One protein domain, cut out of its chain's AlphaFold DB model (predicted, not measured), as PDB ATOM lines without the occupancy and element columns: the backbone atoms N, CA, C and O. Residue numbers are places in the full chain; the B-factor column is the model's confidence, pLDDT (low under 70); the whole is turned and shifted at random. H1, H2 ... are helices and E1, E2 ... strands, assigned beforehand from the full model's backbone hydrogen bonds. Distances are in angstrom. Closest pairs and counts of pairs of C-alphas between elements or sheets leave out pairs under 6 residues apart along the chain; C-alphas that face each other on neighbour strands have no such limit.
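What this domain is: This is residues 3 to 112 of the 119 residues of an uncharacterized protein of marine sediment metagenome (UniProt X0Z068). One antiparallel sheet of four strands, E1, E4, E3 and E2 side by side, has the long helix H3 over one face, running along the strands, and the hairpin E5 and E6 is a narrow arm that reaches far out from this body. Two short helices, H1 and H2, lie in the stretch that joins the edge strands E1 and E2, and the short helix H4 lies beyond the arm's return, beside H3. The 110 printed residues hold four named helices and six named strands, in the order E1 H1 H2 E2 E3 E4 H3 E5 E6 H4, of the mixed class, helices and strands. By its radius of gyration of the C-alphas, 15.2 A, the whole is compact, yet its outline is elongated, 52 by 32 by 25 A, and the arm makes much of that length.

Where its parts are: In the sheet of four, E1 is residues 9 to 14, 17.2 A from first to last C-alpha, and begins with C-alpha 9 at (29.530, 18.519, -28.883). E4 is residues 63 to 68, 16.4 A long; E3 is residues 55 to 60, 16.7 A; E2 is residues 45 to 50, 17.5 A. H3, residues 72 to 85, is the longest helix, 19.7 A from C-alpha 72 at (31.263, 31.139, -23.391) to C-alpha 85. Between E1 and E2 in the chain come H1, residues 20 to 23, and H2, residues 26 to 30. After H3 follow E5, residues 92 to 95, 10.3 A long, and E6, residues 101 to 104, 10.0 A long. H4, residues 108 to 111, ends with C-alpha 111 at (24.019, 37.141, -28.967).

How they stand to each other: The larger sheet runs E1, E4, E3, E2, with E1 and E2 as edge strands, and its strands' lines turn by 41 degrees from edge to edge. E2, E3 and E4 form a meander, each strand the antiparallel neighbour of the one before; E2 and E3 are a hairpin, and so are E3 and E4. Between E3 and E2, N 50 and O 55 are 2.8 A apart, within hydrogen-bond range. Between E4 and E3, N 67 and O 56 are 2.8 A apart, also within range. E1 is antiparallel to E4 at 159 degrees, with N 66 and O 11 at 2.8 A. Outside the named strands, residues 34 to 35 pair antiparallel with residues 48 to 49 of E2. H3 is on this sheet at a height over the sheet of 10.3 A, over E3 and, only just, over E2, on which 3 of its C-alphas fall. On the local plane its line and that of E3 stand at 13 degrees; the closest C-alphas of the two are those of Gln 55 and Phe 75, 7.4 A apart. H4 is close to H3 but not clearly touching, the closest C-alphas being those of Ile 79 and Phe 111, 7.0 A apart. H1 only grazes the sheet, with its residues 20 to 23. H1 and H2 are close but not clearly touching, with the C-alphas of Trp 22 and Phe 28 closest at 6.6 A. H2 is not on the sheet, but only just, with 4 pairs of C-alphas within 10 A. The hairpin E5 and E6 is antiparallel at 161 degrees, with N 102 and O 94 at 2.8 A; both strands are apart from E1, E2, E3 and E4. In H2 and H3 every O i to N i+4 pair is within hydrogen-bond range; H1 and H4 are too short for such a pair.

The domain as a whole: The two C-alphas farthest apart are those of Ile 3 and Lys 97, at 51.9 A. The printed part has no cut. The link from H2 to E2 is long, with 14 residues; the link from H3 to E5 is short. Mean pLDDT of the printed part is 97.2, and no printed residue is under 70.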
ATOM      1  N   ILE A   3      32.045  15.785 -32.446       98.25
ATOM      2  CA  ILE A   3      32.622  17.084 -32.097       98.25
ATOM      3  C   ILE A   3      32.822  17.858 -33.401       98.25
ATOM      4  O   ILE A   3      33.342  17.291 -34.365       98.25
ATOM      5  N   ASN A   4      32.402  19.121 -33.451       97.88
ATOM      6  CA  ASN A   4      32.624  19.965 -34.626       97.88
ATOM      7  C   ASN A   4      34.028  20.600 -34.628       97.88
ATOM      8  O   ASN A   4      34.790  20.485 -33.671       97.88
ATOM      9  N   GLU A   5      34.374  21.306 -35.705       97.38
ATOM     10  CA  GLU A   5      35.689  21.952 -35.869       97.38
ATOM     11  C   GLU A   5      36.013  23.017 -34.804       97.38
ATOM     12  O   GLU A   5      37.176  23.370 -34.623       97.38
ATOM     13  N   ARG A   6      34.997  23.508 -34.081       97.38
ATOM     14  CA  ARG A   6      35.122  24.483 -32.988       97.38
ATOM     15  C   ARG A   6      35.191  23.825 -31.607       97.38
ATOM     16  O   ARG A   6      35.181  24.534 -30.613       97.38
ATOM     17  N   GLY A   7      35.266  22.494 -31.531       97.56
ATOM     18  CA  GLY A   7      35.401  21.759 -30.269       97.56
ATOM     19  C   GLY A   7      34.085  21.508 -29.528       97.56
ATOM     20  O   GLY A   7      34.110  21.037 -28.393       97.56
ATOM     21  N   ASN A   8      32.935  21.772 -30.153       98.56
ATOM     22  CA  ASN A   8      31.628  21.637 -29.512       98.56
ATOM     23  C   ASN A   8      30.999  20.269 -29.750       98.56
ATOM     24  O   ASN A   8      31.104  19.708 -30.843       98.56
ATOM     25  N   GLN A   9      30.289  19.757 -28.744       98.75
ATOM     26  CA  GLN A   9      29.530  18.519 -28.883       98.75
ATOM     27  C   GLN A   9      28.327  18.737 -29.797       98.75
ATOM     28  O   GLN A   9      27.565  19.685 -29.612       98.75
ATOM     29  N   VAL A  10      28.128  17.813 -30.735       98.75
ATOM     30  CA  VAL A  10      26.998  17.818 -31.664       98.75
ATOM     31  C   VAL A  10      26.096  16.619 -31.393       98.75
ATOM     32  O   VAL A  10      26.544  15.474 -31.307       98.75
ATOM     33  N   GLU A  11      24.801  16.887 -31.261       98.56
ATOM     34  CA  GLU A  11      23.744  15.883 -31.219       98.56
ATOM     35  C   GLU A  11      22.838  16.052 -32.435       98.56
ATOM     36  O   GLU A  11      22.460  17.168 -32.789       98.56
ATOM     37  N   ARG A  12      22.486  14.936 -33.075       98.25
ATOM     38  CA  ARG A  12      21.637  14.907 -34.269       98.25
ATOM     39  C   ARG A  12      20.412  14.051 -34.016       98.25
ATOM     40  O   ARG A  12      20.491  13.000 -33.384       98.25
ATOM     41  N   SER A  13      19.277  14.511 -34.511       97.94
ATOM     42  CA  SER A  13      17.994  13.823 -34.404       97.94
ATOM     43  C   SER A  13      17.096  14.220 -35.568       97.94
ATOM     44  O   SER A  13      17.373  15.205 -36.243       97.94
ATOM     45  N   PHE A  14      16.030  13.459 -35.802       98.00
ATOM     46  CA  PHE A  14      15.096  13.711 -36.895       98.00
ATOM     47  C   PHE A  14      13.676  13.914 -36.360       98.00
ATOM     48  O   PHE A  14      13.193  13.134 -35.535       98.00
ATOM     49  N   PHE A  15      13.000  14.948 -36.849       96.94
ATOM     50  CA  PHE A  15      11.631  15.316 -36.513       96.94
ATOM     51  C   PHE A  15      10.855  15.647 -37.796       96.94
ATOM     52  O   PHE A  15      11.052  16.729 -38.344       96.94
ATOM     53  N   PRO A  16       9.925  14.788 -38.257       96.31
ATOM     54  CA  PRO A  16       9.122  15.042 -39.456       96.31
ATOM     55  C   PRO A  16       8.039  16.094 -39.165       96.31
ATOM     56  O   PRO A  16       6.868  15.780 -38.956       96.31
ATOM     57  N   THR A  17       8.451  17.351 -39.042       96.38
ATOM     58  CA  THR A  17       7.616  18.487 -38.637       96.38
ATOM     59  C   THR A  17       8.045  19.745 -39.391       96.38
ATOM     60  O   THR A  17       8.583  19.633 -40.482       96.38
ATOM     61  N   GLU A  18       7.780  20.922 -38.833       97.12
ATOM     62  CA  GLU A  18       8.215  22.225 -39.329       97.12
ATOM     63  C   GLU A  18       8.851  23.010 -38.176       97.12
ATOM     64  O   GLU A  18       8.642  22.692 -36.995       97.12
ATOM     65  N   ARG A  19       9.558  24.100 -38.491       96.88
ATOM     66  CA  ARG A  19      10.207  24.941 -37.472       96.88
ATOM     67  C   ARG A  19       9.250  25.516 -36.421       96.88
ATOM     68  O   ARG A  19       9.644  25.784 -35.286       96.88
ATOM     69  N   TYR A  20       7.968  25.664 -36.764       96.00
ATOM     70  CA  TYR A  20       6.953  26.263 -35.895       96.00
ATOM     71  C   TYR A  20       6.727  25.487 -34.592       96.00
ATOM     72  O   TYR A  20       6.214  26.042 -33.617       96.00
ATOM     73  N   ARG A  21       7.171  24.222 -34.543       96.06
ATOM     74  CA  ARG A  21       7.281  23.432 -33.312       96.06
ATOM     75  C   ARG A  21       8.060  24.160 -32.211       96.06
ATOM     76  O   ARG A  21       7.750  23.960 -31.034       96.06
ATOM     77  N   TRP A  22       9.061  24.961 -32.576       96.88
ATOM     78  CA  TRP A  22       9.884  25.737 -31.649       96.88
ATOM     79  C   TRP A  22       9.412  27.188 -31.542       96.88
ATOM     80  O   TRP A  22       9.236  27.659 -30.420       96.88
ATOM     81  N   ASP A  23       9.110  27.855 -32.663       93.81
ATOM     82  CA  ASP A  23       8.744  29.285 -32.674       93.81
ATOM     83  C   ASP A  23       7.551  29.616 -31.762       93.81
ATOM     84  O   ASP A  23       7.570  30.604 -31.028       93.81
ATOM     85  N   PHE A  24       6.512  28.773 -31.761       93.62
ATOM     86  CA  PHE A  24       5.288  29.023 -30.986       93.62
ATOM     87  C   PHE A  24       5.242  28.282 -29.648       93.62
ATOM     88  O   PHE A  24       4.224  28.285 -28.945       93.62
ATOM     89  N   ASN A  25       6.343  27.644 -29.251       96.50
ATOM     90  CA  ASN A  25       6.403  26.904 -28.003       96.50
ATOM     91  C   ASN A  25       6.785  27.818 -26.834       96.50
ATOM     92  O   ASN A  25       7.954  28.053 -26.543       96.50
ATOM     93  N   ARG A  26       5.779  28.253 -26.067       95.62
ATOM     94  CA  ARG A  26       5.987  29.120 -24.892       95.62
ATOM     95  C   ARG A  26       6.948  28.544 -23.852       95.62
ATOM     96  O   ARG A  26       7.647  29.310 -23.198       95.62
ATOM     97  N   LYS A  27       6.991  27.216 -23.674       96.81
ATOM     98  CA  LYS A  27       7.938  26.584 -22.737       96.81
ATOM     99  C   LYS A  27       9.369  26.682 -23.257       96.81
ATOM    100  O   LYS A  27      10.282  26.862 -22.460       96.81
ATOM    101  N   PHE A  28       9.551  26.588 -24.572       96.31
ATOM    102  CA  PHE A  28      10.843  26.738 -25.233       96.31
ATOM    103  C   PHE A  28      11.377  28.164 -25.049       96.31
ATOM    104  O   PHE A  28      12.460  28.343 -24.495       96.31
ATOM    105  N   THR A  29      10.565  29.179 -25.352       95.56
ATOM    106  CA  THR A  29      10.927  30.586 -25.120       95.56
ATOM    107  C   THR A  29      11.183  30.880 -23.638       95.56
ATOM    108  O   THR A  29      12.197  31.476 -23.287       95.56
ATOM    109  N   ALA A  30      10.318  30.406 -22.729       96.81
ATOM    110  CA  ALA A  30      10.500  30.591 -21.284       96.81
ATOM    111  C   ALA A  30      11.763  29.895 -20.735       96.81
ATOM    112  O   ALA A  30      12.305  30.301 -19.707       96.81
ATOM    113  N   ALA A  31      12.266  28.868 -21.427       97.12
ATOM    114  CA  ALA A  31      13.540  28.226 -21.117       97.12
ATOM    115  C   ALA A  31      14.767  29.026 -21.605       97.12
ATOM    116  O   ALA A  31      15.900  28.587 -21.389       97.12
ATOM    117  N   GLY A  32      14.566  30.212 -22.188       97.19
ATOM    118  CA  GLY A  32      15.627  31.126 -22.614       97.19
ATOM    119  C   GLY A  32      16.125  30.888 -24.036       97.19
ATOM    120  O   GLY A  32      17.212  31.353 -24.365       97.19
ATOM    121  N   TRP A  33      15.373  30.143 -24.850       98.38
ATOM    122  CA  TRP A  33      15.656  30.020 -26.275       98.38
ATOM    123  C   TRP A  33      15.148  31.248 -27.022       98.38
ATOM    124  O   TRP A  33      13.980  31.622 -26.904       98.38
ATOM    125  N   GLU A  34      16.033  31.845 -27.804       96.81
ATOM    126  CA  GLU A  34      15.774  33.003 -28.653       96.81
ATOM    127  C   GLU A  34      16.086  32.629 -30.106       96.81
ATOM    128  O   GLU A  34      17.050  31.913 -30.374       96.81
ATOM    129  N   GLN A  35      15.241  33.057 -31.044       96.94
ATOM    130  CA  GLN A  35      15.480  32.829 -32.466       96.94
ATOM    131  C   GLN A  35      16.644  33.702 -32.944       96.94
ATOM    132  O   GLN A  35      16.688  34.899 -32.654       96.94
ATOM    133  N   TYR A  36      17.560  33.096 -33.692       97.88
ATOM    134  CA  TYR A  36      18.620  33.787 -34.414       97.88
ATOM    135  C   TYR A  36      18.178  33.941 -35.872       97.88
ATOM    136  O   TYR A  36      18.123  32.956 -36.608       97.88
ATOM    137  N   ASP A  37      17.820  35.162 -36.273       96.62
ATOM    138  CA  ASP A  37      17.188  35.404 -37.573       96.62
ATOM    139  C   ASP A  37      18.213  35.343 -38.715       96.62
ATOM    140  O   ASP A  37      19.266  36.002 -38.710       96.62
ATOM    141  N   THR A  38      17.862  34.590 -39.753       97.25
ATOM    142  CA  THR A  38      18.689  34.394 -40.948       97.25
ATOM    143  C   THR A  38      17.917  34.760 -42.211       97.25
ATOM    144  O   THR A  38      16.687  34.744 -42.238       97.25
ATOM    145  N   SER A  39      18.623  35.057 -43.303       96.06
ATOM    146  CA  SER A  39      17.985  35.254 -44.613       96.06
ATOM    147  C   SER A  39      17.335  33.982 -45.178       96.06
ATOM    148  O   SER A  39      16.577  34.068 -46.144       96.06
ATOM    149  N   GLN A  40      17.616  32.818 -44.581       96.50
ATOM    150  CA  GLN A  40      17.094  31.508 -44.975       96.50
ATOM    151  C   GLN A  40      15.876  31.071 -44.153       96.50
ATOM    152  O   GLN A  40      15.349  29.984 -44.385       96.50
ATOM    153  N   ASP A  41      15.421  31.888 -43.197       96.00
ATOM    154  CA  ASP A  41      14.273  31.553 -42.359       96.00
ATOM    155  C   ASP A  41      13.030  31.254 -43.209       96.00
ATOM    156  O   ASP A  41      12.509  32.098 -43.942       96.00
ATOM    157  N   ALA A  42      12.542  30.022 -43.088       96.06
ATOM    158  CA  ALA A  42      11.377  29.505 -43.791       96.06
ATOM    159  C   ALA A  42      10.741  28.385 -42.966       96.06
ATOM    160  O   ALA A  42      11.354  27.876 -42.038       96.06
ATOM    161  N   TRP A  43       9.535  27.933 -43.312       97.12
ATOM    162  CA  TRP A  43       8.832  26.870 -42.571       97.12
ATOM    163  C   TRP A  43       9.666  25.581 -42.370       97.12
ATOM    164  O   TRP A  43       9.481  24.867 -41.382       97.12
ATOM    165  N   TYR A  44      10.631  25.322 -43.255       97.00
ATOM    166  CA  TYR A  44      11.532  24.170 -43.214       97.00
ATOM    167  C   TYR A  44      12.901  24.438 -42.558       97.00
ATOM    168  O   TYR A  44      13.668  23.492 -42.404       97.00
ATOM    169  N   PHE A  45      13.239  25.674 -42.169       98.38
ATOM    170  CA  PHE A  45      14.566  26.017 -41.643       98.38
ATOM    171  C   PHE A  45      14.525  27.087 -40.547       98.38
ATOM    172  O   PHE A  45      13.879  28.125 -40.713       98.38
ATOM    173  N   GLY A  46      15.260  26.877 -39.453       98.06
ATOM    174  CA  GLY A  46      15.446  27.891 -38.412       98.06
ATOM    175  C   GLY A  46      16.599  27.599 -37.456       98.06
ATOM    176  O   GLY A  46      17.024  26.449 -37.305       98.06
ATOM    177  N   VAL A  47      17.082  28.653 -36.796       98.62
ATOM    178  CA  VAL A  47      18.146  28.595 -35.786       98.62
ATOM    179  C   VAL A  47      17.678  29.272 -34.500       98.62
ATOM    180  O   VAL A  47      17.095  30.357 -34.523       98.62
ATOM    181  N   TRP A  48      17.957  28.651 -33.357       98.62
ATOM    182  CA  TRP A  48      17.702  29.220 -32.035       98.62
ATOM    183  C   TRP A  48      18.928  29.048 -31.153       98.62
ATOM    184  O   TRP A  48      19.627  28.038 -31.225       98.62
ATOM    185  N   VAL A  49      19.165  30.017 -30.280       98.56
ATOM    186  CA  VAL A  49      20.290  30.008 -29.348       98.56
ATOM    187  C   VAL A  49      19.795  30.099 -27.911       98.56
ATOM    188  O   VAL A  49      18.729  30.642 -27.628       98.56
ATOM    189  N   ASN A  50      20.569  29.550 -26.981       98.44
ATOM    190  CA  ASN A  50      20.317  29.646 -25.551       98.44
ATOM    191  C   ASN A  50      21.628  29.933 -24.820       98.44
ATOM    192  O   ASN A  50      22.404  29.024 -24.524       98.44
ATOM    193  N   LYS A  51      21.859  31.209 -24.496       97.44
ATOM    194  CA  LYS A  51      23.084  31.684 -23.827       97.44
ATOM    195  C   LYS A  51      23.288  31.090 -22.432       97.44
ATOM    196  O   LYS A  51      24.420  30.917 -22.003       97.44
ATOM    197  N   ARG A  52      22.205  30.765 -21.715       96.50
ATOM    198  CA  ARG A  52      22.291  30.174 -20.367       96.50
ATOM    199  C   ARG A  52      22.764  28.726 -20.417       96.50
ATOM    200  O   ARG A  52      23.480  28.292 -19.523       96.50
ATOM    201  N   LEU A  53      22.318  27.981 -21.425       98.00
ATOM    202  CA  LEU A  53      22.699  26.583 -21.620       98.00
ATOM    203  C   LEU A  53      23.947  26.422 -22.496       98.00
ATOM    204  O   LEU A  53      24.448  25.308 -22.590       98.00
ATOM    205  N   LEU A  54      24.420  27.504 -23.125       98.56
ATOM    206  CA  LEU A  54      25.494  27.511 -24.121       98.56
ATOM    207  C   LEU A  54      25.184  26.584 -25.305       98.56
ATOM    208  O   LEU A  54      26.013  25.788 -25.743       98.56
ATOM    209  N   GLN A  55      23.949  26.667 -25.805       98.81
ATOM    210  CA  GLN A  55      23.435  25.762 -26.832       98.81
ATOM    211  C   GLN A  55      22.912  26.493 -28.058       98.81
ATOM    212  O   GLN A  55      22.352  27.585 -27.954       98.81
ATOM    213  N   ILE A  56      23.065  25.845 -29.210       98.81
ATOM    214  CA  ILE A  56      22.567  26.315 -30.501       98.81
ATOM    215  C   ILE A  56      21.834  25.160 -31.157       98.81
ATOM    216  O   ILE A  56      22.359  24.053 -31.251       98.81
ATOM    217  N   GLN A  57      20.607  25.415 -31.583       98.69
ATOM    218  CA  GLN A  57      19.758  24.439 -32.235       98.69
ATOM    219  C   GLN A  57      19.471  24.900 -33.657       98.69
ATOM    220  O   GLN A  57      18.954  25.998 -33.850       98.69
ATOM    221  N   THR A  58      19.732  24.031 -34.625       98.75
ATOM    222  CA  THR A  58      19.392  24.245 -36.031       98.75
ATOM    223  C   THR A  58      18.421  23.172 -36.473       98.75
ATOM    224  O   THR A  58      18.675  21.982 -36.278       98.75
ATOM    225  N   TYR A  59      17.320  23.596 -37.076       98.62
ATOM    226  CA  TYR A  59      16.373  22.726 -37.752       98.62
ATOM    227  C   TYR A  59      16.450  22.956 -39.263       98.62
ATOM    228  O   TYR A  59      16.428  24.109 -39.691       98.62
ATOM    229  N   ALA A  60      16.509  21.882 -40.048       98.31
ATOM    230  CA  ALA A  60      16.495  21.919 -41.509       98.31
ATOM    231  C   ALA A  60      15.780  20.678 -42.069       98.31
ATOM    232  O   ALA A  60      16.281  19.568 -41.931       98.31
ATOM    233  N   GLU A  61      14.603  20.849 -42.676       97.81
ATOM    234  CA  GLU A  61      13.863  19.809 -43.422       97.81
ATOM    235  C   GLU A  61      13.662  18.474 -42.676       97.81
ATOM    236  O   GLU A  61      13.547  17.401 -43.264       97.81
ATOM    237  N   GLY A  62      13.580  18.536 -41.348       97.69
ATOM    238  CA  GLY A  62      13.413  17.372 -40.487       97.69
ATOM    239  C   GLY A  62      14.637  17.067 -39.636       97.69
ATOM    240  O   GLY A  62      14.481  16.576 -38.519       97.69
ATOM    241  N   ASP A  63      15.830  17.431 -40.091       98.44
ATOM    242  CA  ASP A  63      17.046  17.280 -39.307       98.44
ATOM    243  C   ASP A  63      17.109  18.341 -38.211       98.44
ATOM    244  O   ASP A  63      16.937  19.537 -38.447       98.44
ATOM    245  N   LEU A  64      17.381  17.892 -36.990       98.38
ATOM    246  CA  LEU A  64      17.641  18.740 -35.842       98.38
ATOM    247  C   LEU A  64      19.062  18.492 -35.355       98.38
ATOM    248  O   LEU A  64      19.401  17.389 -34.914       98.38
ATOM    249  N   THR A  65      19.871  19.542 -35.397       98.50
ATOM    250  CA  THR A  65      21.221  19.561 -34.840       98.50
ATOM    251  C   THR A  65      21.228  20.421 -33.583       98.50
ATOM    252  O   THR A  65      20.778  21.563 -33.615       98.50
ATOM    253  N   LEU A  66      21.743  19.883 -32.481       98.75
ATOM    254  CA  LEU A  66      21.961  20.599 -31.229       98.75
ATOM    255  C   LEU A  66      23.462  20.636 -30.934       98.75
ATOM    256  O   LEU A  66      24.079  19.602 -30.681       98.75
ATOM    257  N   VAL A  67      24.032  21.833 -30.946       98.81
ATOM    258  CA  VAL A  67      25.413  22.101 -30.546       98.81
ATOM    259  C   VAL A  67      25.424  22.498 -29.074       98.81
ATOM    260  O   VAL A  67      24.673  23.385 -28.664       98.81
ATOM    261  N   LYS A  68      26.267  21.843 -28.272       98.81
ATOM    262  CA  LYS A  68      26.484  22.135 -26.848       98.81
ATOM    263  C   LYS A  68      27.917  22.612 -26.655       98.81
ATOM    264  O   LYS A  68      28.856  21.858 -26.917       98.81
ATOM    265  N   CYS A  69      28.068  23.849 -26.198       98.56
ATOM    266  CA  CYS A  69      29.370  24.466 -25.995       98.56
ATOM    267  C   CYS A  69      29.814  24.292 -24.535       98.56
ATOM    268  O   CYS A  69      28.983  24.424 -23.632       98.56
ATOM    269  N   PRO A  70      31.099  23.996 -24.278       97.62
ATOM    270  CA  PRO A  70      31.603  23.807 -22.919       97.62
ATOM    271  C   PRO A  70      31.678  25.117 -22.121       97.62
ATOM    272  O   PRO A  70      31.550  25.096 -20.899       97.62
ATOM    273  N   ASP A  71      31.864  26.253 -22.798       97.50
ATOM    274  CA  ASP A  71      32.007  27.572 -22.186       97.50
ATOM    275  C   ASP A  71      31.561  28.705 -23.137       97.50
ATOM    276  O   ASP A  71      31.110  28.483 -24.267       97.50
ATOM    277  N   ALA A  72      31.649  29.945 -22.647       97.56
ATOM    278  CA  ALA A  72      31.263  31.139 -23.391       97.56
ATOM    279  C   ALA A  72      32.190  31.448 -24.579       97.56
ATOM    280  O   ALA A  72      31.731  32.056 -25.545       97.56
ATOM    281  N   GLU A  73      33.465  31.048 -24.534       97.56
ATOM    282  CA  GLU A  73      34.408  31.255 -25.638       97.56
ATOM    283  C   GLU A  73      33.976  30.428 -26.849       97.56
ATOM    284  O   GLU A  73      33.799  30.963 -27.945       97.56
ATOM    285  N   HIS A  74      33.688  29.149 -26.624       98.38
ATOM    286  CA  HIS A  74      33.211  28.242 -27.658       98.38
ATOM    287  C   HIS A  74      31.834  28.646 -28.199       98.38
ATOM    288  O   HIS A  74      31.601  28.594 -29.408       98.38
ATOM    289  N   PHE A  75      30.930  29.104 -27.325       98.62
ATOM    290  CA  PHE A  75      29.634  29.635 -27.749       98.62
ATOM    291  C   PHE A  75      29.796  30.880 -28.629       98.62
ATOM    292  O   PHE A  75      29.206  30.970 -29.704       98.62
ATOM    293  N   ASN A  76      30.640  31.828 -28.219       98.31
ATOM    294  CA  ASN A  76      30.918  33.029 -29.005       98.31
ATOM    295  C   ASN A  76      31.602  32.698 -30.344       98.31
ATOM    296  O   ASN A  76      31.352  33.391 -31.333       98.31
ATOM    297  N   ALA A  77      32.417  31.640 -30.409       98.44
ATOM    298  CA  ALA A  77      32.994  31.150 -31.660       98.44
ATOM    299  C   ALA A  77      31.919  30.622 -32.629       98.44
ATOM    300  O   ALA A  77      32.000  30.889 -33.828       98.44
ATOM    301  N   GLU A  78      30.881  29.943 -32.128       98.62
ATOM    302  CA  GLU A  78      29.720  29.559 -32.942       98.62
ATOM    303  C   GLU A  78      28.921  30.777 -33.420       98.62
ATOM    304  O   GLU A  78      28.616  30.865 -34.607       98.62
ATOM    305  N   ILE A  79      28.622  31.746 -32.539       98.44
ATOM    306  CA  ILE A  79      27.931  32.988 -32.939       98.44
ATOM    307  C   ILE A  79      28.718  33.703 -34.042       98.44
ATOM    308  O   ILE A  79      28.142  34.129 -35.039       98.44
ATOM    309  N   LYS A  80      30.045  33.797 -33.902       98.31
ATOM    310  CA  LYS A  80      30.911  34.385 -34.927       98.31
ATOM    311  C   LYS A  80      30.821  33.623 -36.252       98.31
ATOM    312  O   LYS A  80      30.619  34.252 -37.285       98.31
ATOM    313  N   SER A  81      30.908  32.295 -36.222       98.38
ATOM    314  CA  SER A  81      30.783  31.460 -37.423       98.38
ATOM    315  C   SER A  81      29.412  31.624 -38.097       98.38
ATOM    316  O   SER A  81      29.341  31.784 -39.312       98.38
ATOM    317  N   MET A  82      28.324  31.681 -37.324       98.00
ATOM    318  CA  MET A  82      26.982  31.940 -37.856       98.00
ATOM    319  C   MET A  82      26.825  33.355 -38.420       98.00
ATOM    320  O   MET A  82      26.100  33.532 -39.397       98.00
ATOM    321  N   ASN A  83      27.489  34.359 -37.838       97.94
ATOM    322  CA  ASN A  83      27.506  35.718 -38.382       97.94
ATOM    323  C   ASN A  83      28.216  35.774 -39.743       97.94
ATOM    324  O   ASN A  83      27.794  36.536 -40.608       97.94
ATOM    325  N   GLU A  84      29.288  34.994 -39.913       97.81
ATOM    326  CA  GLU A  84      30.064  34.903 -41.156       97.81
ATOM    327  C   GLU A  84      29.341  34.083 -42.235       97.81
ATOM    328  O   GLU A  84      29.456  34.391 -43.419       97.81
ATOM    329  N   PHE A  85      28.589  33.055 -41.834       97.50
ATOM    330  CA  PHE A  85      27.911  32.142 -42.754       97.50
ATOM    331  C   PHE A  85      26.526  32.631 -43.200       97.50
ATOM    332  O   PHE A  85      26.209  32.584 -44.388       97.50
ATOM    333  N   TYR A  86      25.682  33.084 -42.267       97.62
ATOM    334  CA  TYR A  86      24.310  33.490 -42.571       97.62
ATOM    335  C   TYR A  86      24.208  34.992 -42.807       97.62
ATOM    336  O   TYR A  86      24.511  35.789 -41.914       97.62
ATOM    337  N   GLU A  87      23.623  35.397 -43.934       96.81
ATOM    338  CA  GLU A  87      23.094  36.758 -44.052       96.81
ATOM    339  C   GLU A  87      21.966  36.988 -43.028       96.81
ATOM    340  O   GLU A  87      21.267  36.061 -42.604       96.81
ATOM    341  N   GLU A  88      21.799  38.235 -42.594       95.69
ATOM    342  CA  GLU A  88      20.782  38.613 -41.612       95.69
ATOM    343  C   GLU A  88      19.358  38.517 -42.166       95.69
ATOM    344  O   GLU A  88      19.048  39.063 -43.230       95.69
ATOM    345  N   GLY A  89      18.469  37.901 -41.380       94.12
ATOM    346  CA  GLY A  89      17.028  38.039 -41.570       94.12
ATOM    347  C   GLY A  89      16.552  39.471 -41.290       94.12
ATOM    348  O   GLY A  89      17.288  40.310 -40.764       94.12
ATOM    349  N   PHE A  90      15.303  39.775 -41.648       93.12
ATOM    350  CA  PHE A  90      14.673  41.049 -41.295       93.12
ATOM    351  C   PHE A  90      13.578  40.829 -40.255       93.12
ATOM    352  O   PHE A  90      12.762  39.924 -40.379       93.12
ATOM    353  N   VAL A  91      13.519  41.727 -39.277       92.19
ATOM    354  CA  VAL A  91      12.450  41.771 -38.272       92.19
ATOM    355  C   VAL A  91      11.242  42.518 -38.834       92.19
ATOM    356  O   VAL A  91      10.099  42.100 -38.682       92.19
ATOM    357  N   ALA A  92      11.493  43.642 -39.509       94.25
ATOM    358  CA  ALA A  92      10.451  44.466 -40.103       94.25
ATOM    359  C   ALA A  92      10.979  45.258 -41.300       94.25
ATOM    360  O   ALA A  92      12.160  45.606 -41.375       94.25
ATOM    361  N   LYS A  93      10.078  45.600 -42.220       95.62
ATOM    362  CA  LYS A  93      10.327  46.561 -43.297       95.62
ATOM    363  C   LYS A  93       9.282  47.661 -43.207       95.62
ATOM    364  O   LYS A  93       8.099  47.376 -43.057       95.62
ATOM    365  N   THR A  94       9.724  48.907 -43.290       97.12
ATOM    366  CA  THR A  94       8.840  50.080 -43.306       97.12
ATOM    367  C   THR A  94       9.116  50.897 -44.553       97.12
ATOM    368  O   THR A  94      10.243  50.897 -45.045       97.12
ATOM    369  N   ILE A  95       8.088  51.565 -45.062       97.31
ATOM    370  CA  ILE A  95       8.178  52.492 -46.186       97.31
ATOM    371  C   ILE A  95       7.621  53.814 -45.676       97.31
ATOM    372  O   ILE A  95       6.507  53.844 -45.147       97.31
ATOM    373  N   ASP A  96       8.411  54.879 -45.759       96.38
ATOM    374  CA  ASP A  96       7.944  56.209 -45.376       96.38
ATOM    375  C   ASP A  96       7.114  56.875 -46.488       96.38
ATOM    376  O   ASP A  96       6.911  56.328 -47.574       96.38
ATOM    377  N   LYS A  97       6.605  58.078 -46.204       96.94
ATOM    378  CA  LYS A  97       5.767  58.854 -47.133       96.94
ATOM    379  C   LYS A  97       6.464  59.205 -48.456       96.94
ATOM    380  O   LYS A  97       5.774  59.485 -49.429       96.94
ATOM    381  N   ASP A  98       7.797  59.196 -48.477       97.00
ATOM    382  CA  ASP A  98       8.615  59.539 -49.641       97.00
ATOM    383  C   ASP A  98       9.028  58.270 -50.419       97.00
ATOM    384  O   ASP A  98       9.783  58.336 -51.389       97.00
ATOM    385  N   GLY A  99       8.521  57.098 -50.012       95.81
ATOM    386  CA  GLY A  99       8.804  55.809 -50.637       95.81
ATOM    387  C   GLY A  99      10.129  55.183 -50.200       95.81
ATOM    388  O   GLY A  99      10.524  54.151 -50.746       95.81
ATOM    389  N   LYS A 100      10.833  55.756 -49.215       97.38
ATOM    390  CA  LYS A 100      12.100  55.200 -48.734       97.38
ATOM    391  C   LYS A 100      11.834  53.995 -47.837       97.38
ATOM    392  O   LYS A 100      11.150  54.080 -46.817       97.38
ATOM    393  N   MET A 101      12.439  52.865 -48.203       97.44
ATOM    394  CA  MET A 101      12.379  51.633 -47.425       97.44
ATOM    395  C   MET A 101      13.452  51.614 -46.328       97.44
ATOM    396  O   MET A 101      14.633  51.826 -46.599       97.44
ATOM    397  N   THR A 102      13.048  51.278 -45.103       97.06
ATOM    398  CA  THR A 102      13.947  50.968 -43.981       97.06
ATOM    399  C   THR A 102      13.744  49.519 -43.552       97.06
ATOM    400  O   THR A 102      12.610  49.096 -43.320       97.06
ATOM    401  N   VAL A 103      14.839  48.763 -43.448       96.06
ATOM    402  CA  VAL A 103      14.847  47.354 -43.032       96.06
ATOM    403  C   VAL A 103      15.442  47.255 -41.631       96.06
ATOM    404  O   VAL A 103      16.605  47.599 -41.432       96.06
ATOM    405  N   TYR A 104      14.649  46.769 -40.683       96.19
ATOM    406  CA  TYR A 104      15.061  46.504 -39.309       96.19
ATOM    407  C   TYR A 104      15.528  45.057 -39.184       96.19
ATOM    408  O   TYR A 104      14.878  44.149 -39.705       96.19
ATOM    409  N   ARG A 105      16.645  44.850 -38.491       95.88
ATOM    410  CA  ARG A 105      17.289  43.549 -38.276       95.88
ATOM    411  C   ARG A 105      17.598  43.365 -36.795       95.88
ATOM    412  O   ARG A 105      17.546  44.332 -36.034       95.88
ATOM    413  N   GLN A 106      17.889  42.132 -36.399       95.25
ATOM    414  CA  GLN A 106      18.356  41.843 -35.047       95.25
ATOM    415  C   GLN A 106      19.746  42.456 -34.821       95.25
ATOM    416  O   GLN A 106      20.601  42.401 -35.700       95.25
ATOM    417  N   ASP A 107      20.003  42.992 -33.626       95.56
ATOM    418  CA  ASP A 107      21.366  43.358 -33.233       95.56
ATOM    419  C   ASP A 107      22.141  42.090 -32.846       95.56
ATOM    420  O   ASP A 107      22.044  41.590 -31.720       95.56
ATOM    421  N   ARG A 108      22.926  41.567 -33.797       94.38
ATOM    422  CA  ARG A 108      23.707  40.337 -33.605       94.38
ATOM    423  C   ARG A 108      24.761  40.446 -32.499       94.38
ATOM    424  O   ARG A 108      25.183  39.420 -31.966       94.38
ATOM    425  N   ALA A 109      25.155  41.655 -32.085       95.25
ATOM    426  CA  ALA A 109      26.083  41.831 -30.970       95.25
ATOM    427  C   ALA A 109      25.484  41.381 -29.622       95.25
ATOM    428  O   ALA A 109      26.232  41.064 -28.695       95.25
ATOM    429  N   LEU A 110      24.152  41.315 -29.509       95.25
ATOM    430  CA  LEU A 110      23.442  40.884 -28.296       95.25
ATOM    431  C   LEU A 110      23.448  39.362 -28.080       95.25
ATOM    432  O   LEU A 110      23.094  38.892 -26.990       95.25
ATOM    433  N   PHE A 111      23.849  38.589 -29.094       96.38
ATOM    434  CA  PHE A 111      24.019  37.141 -28.967       96.38
ATOM    435  C   PHE A 111      25.343  36.760 -28.307       96.38
ATOM    436  O   PHE A 111      25.425  35.700 -27.694       96.38
ATOM    437  N   PHE A 112      26.361  37.623 -28.364       97.06
ATOM    438  CA  PHE A 112      27.634  37.356 -27.701       97.06
ATOM    439  C   PHE A 112      27.499  37.447 -26.181       97.06
ATOM    440  O   PHE A 112      26.953  38.408 -25.628       97.06
TER     441      PHE A 112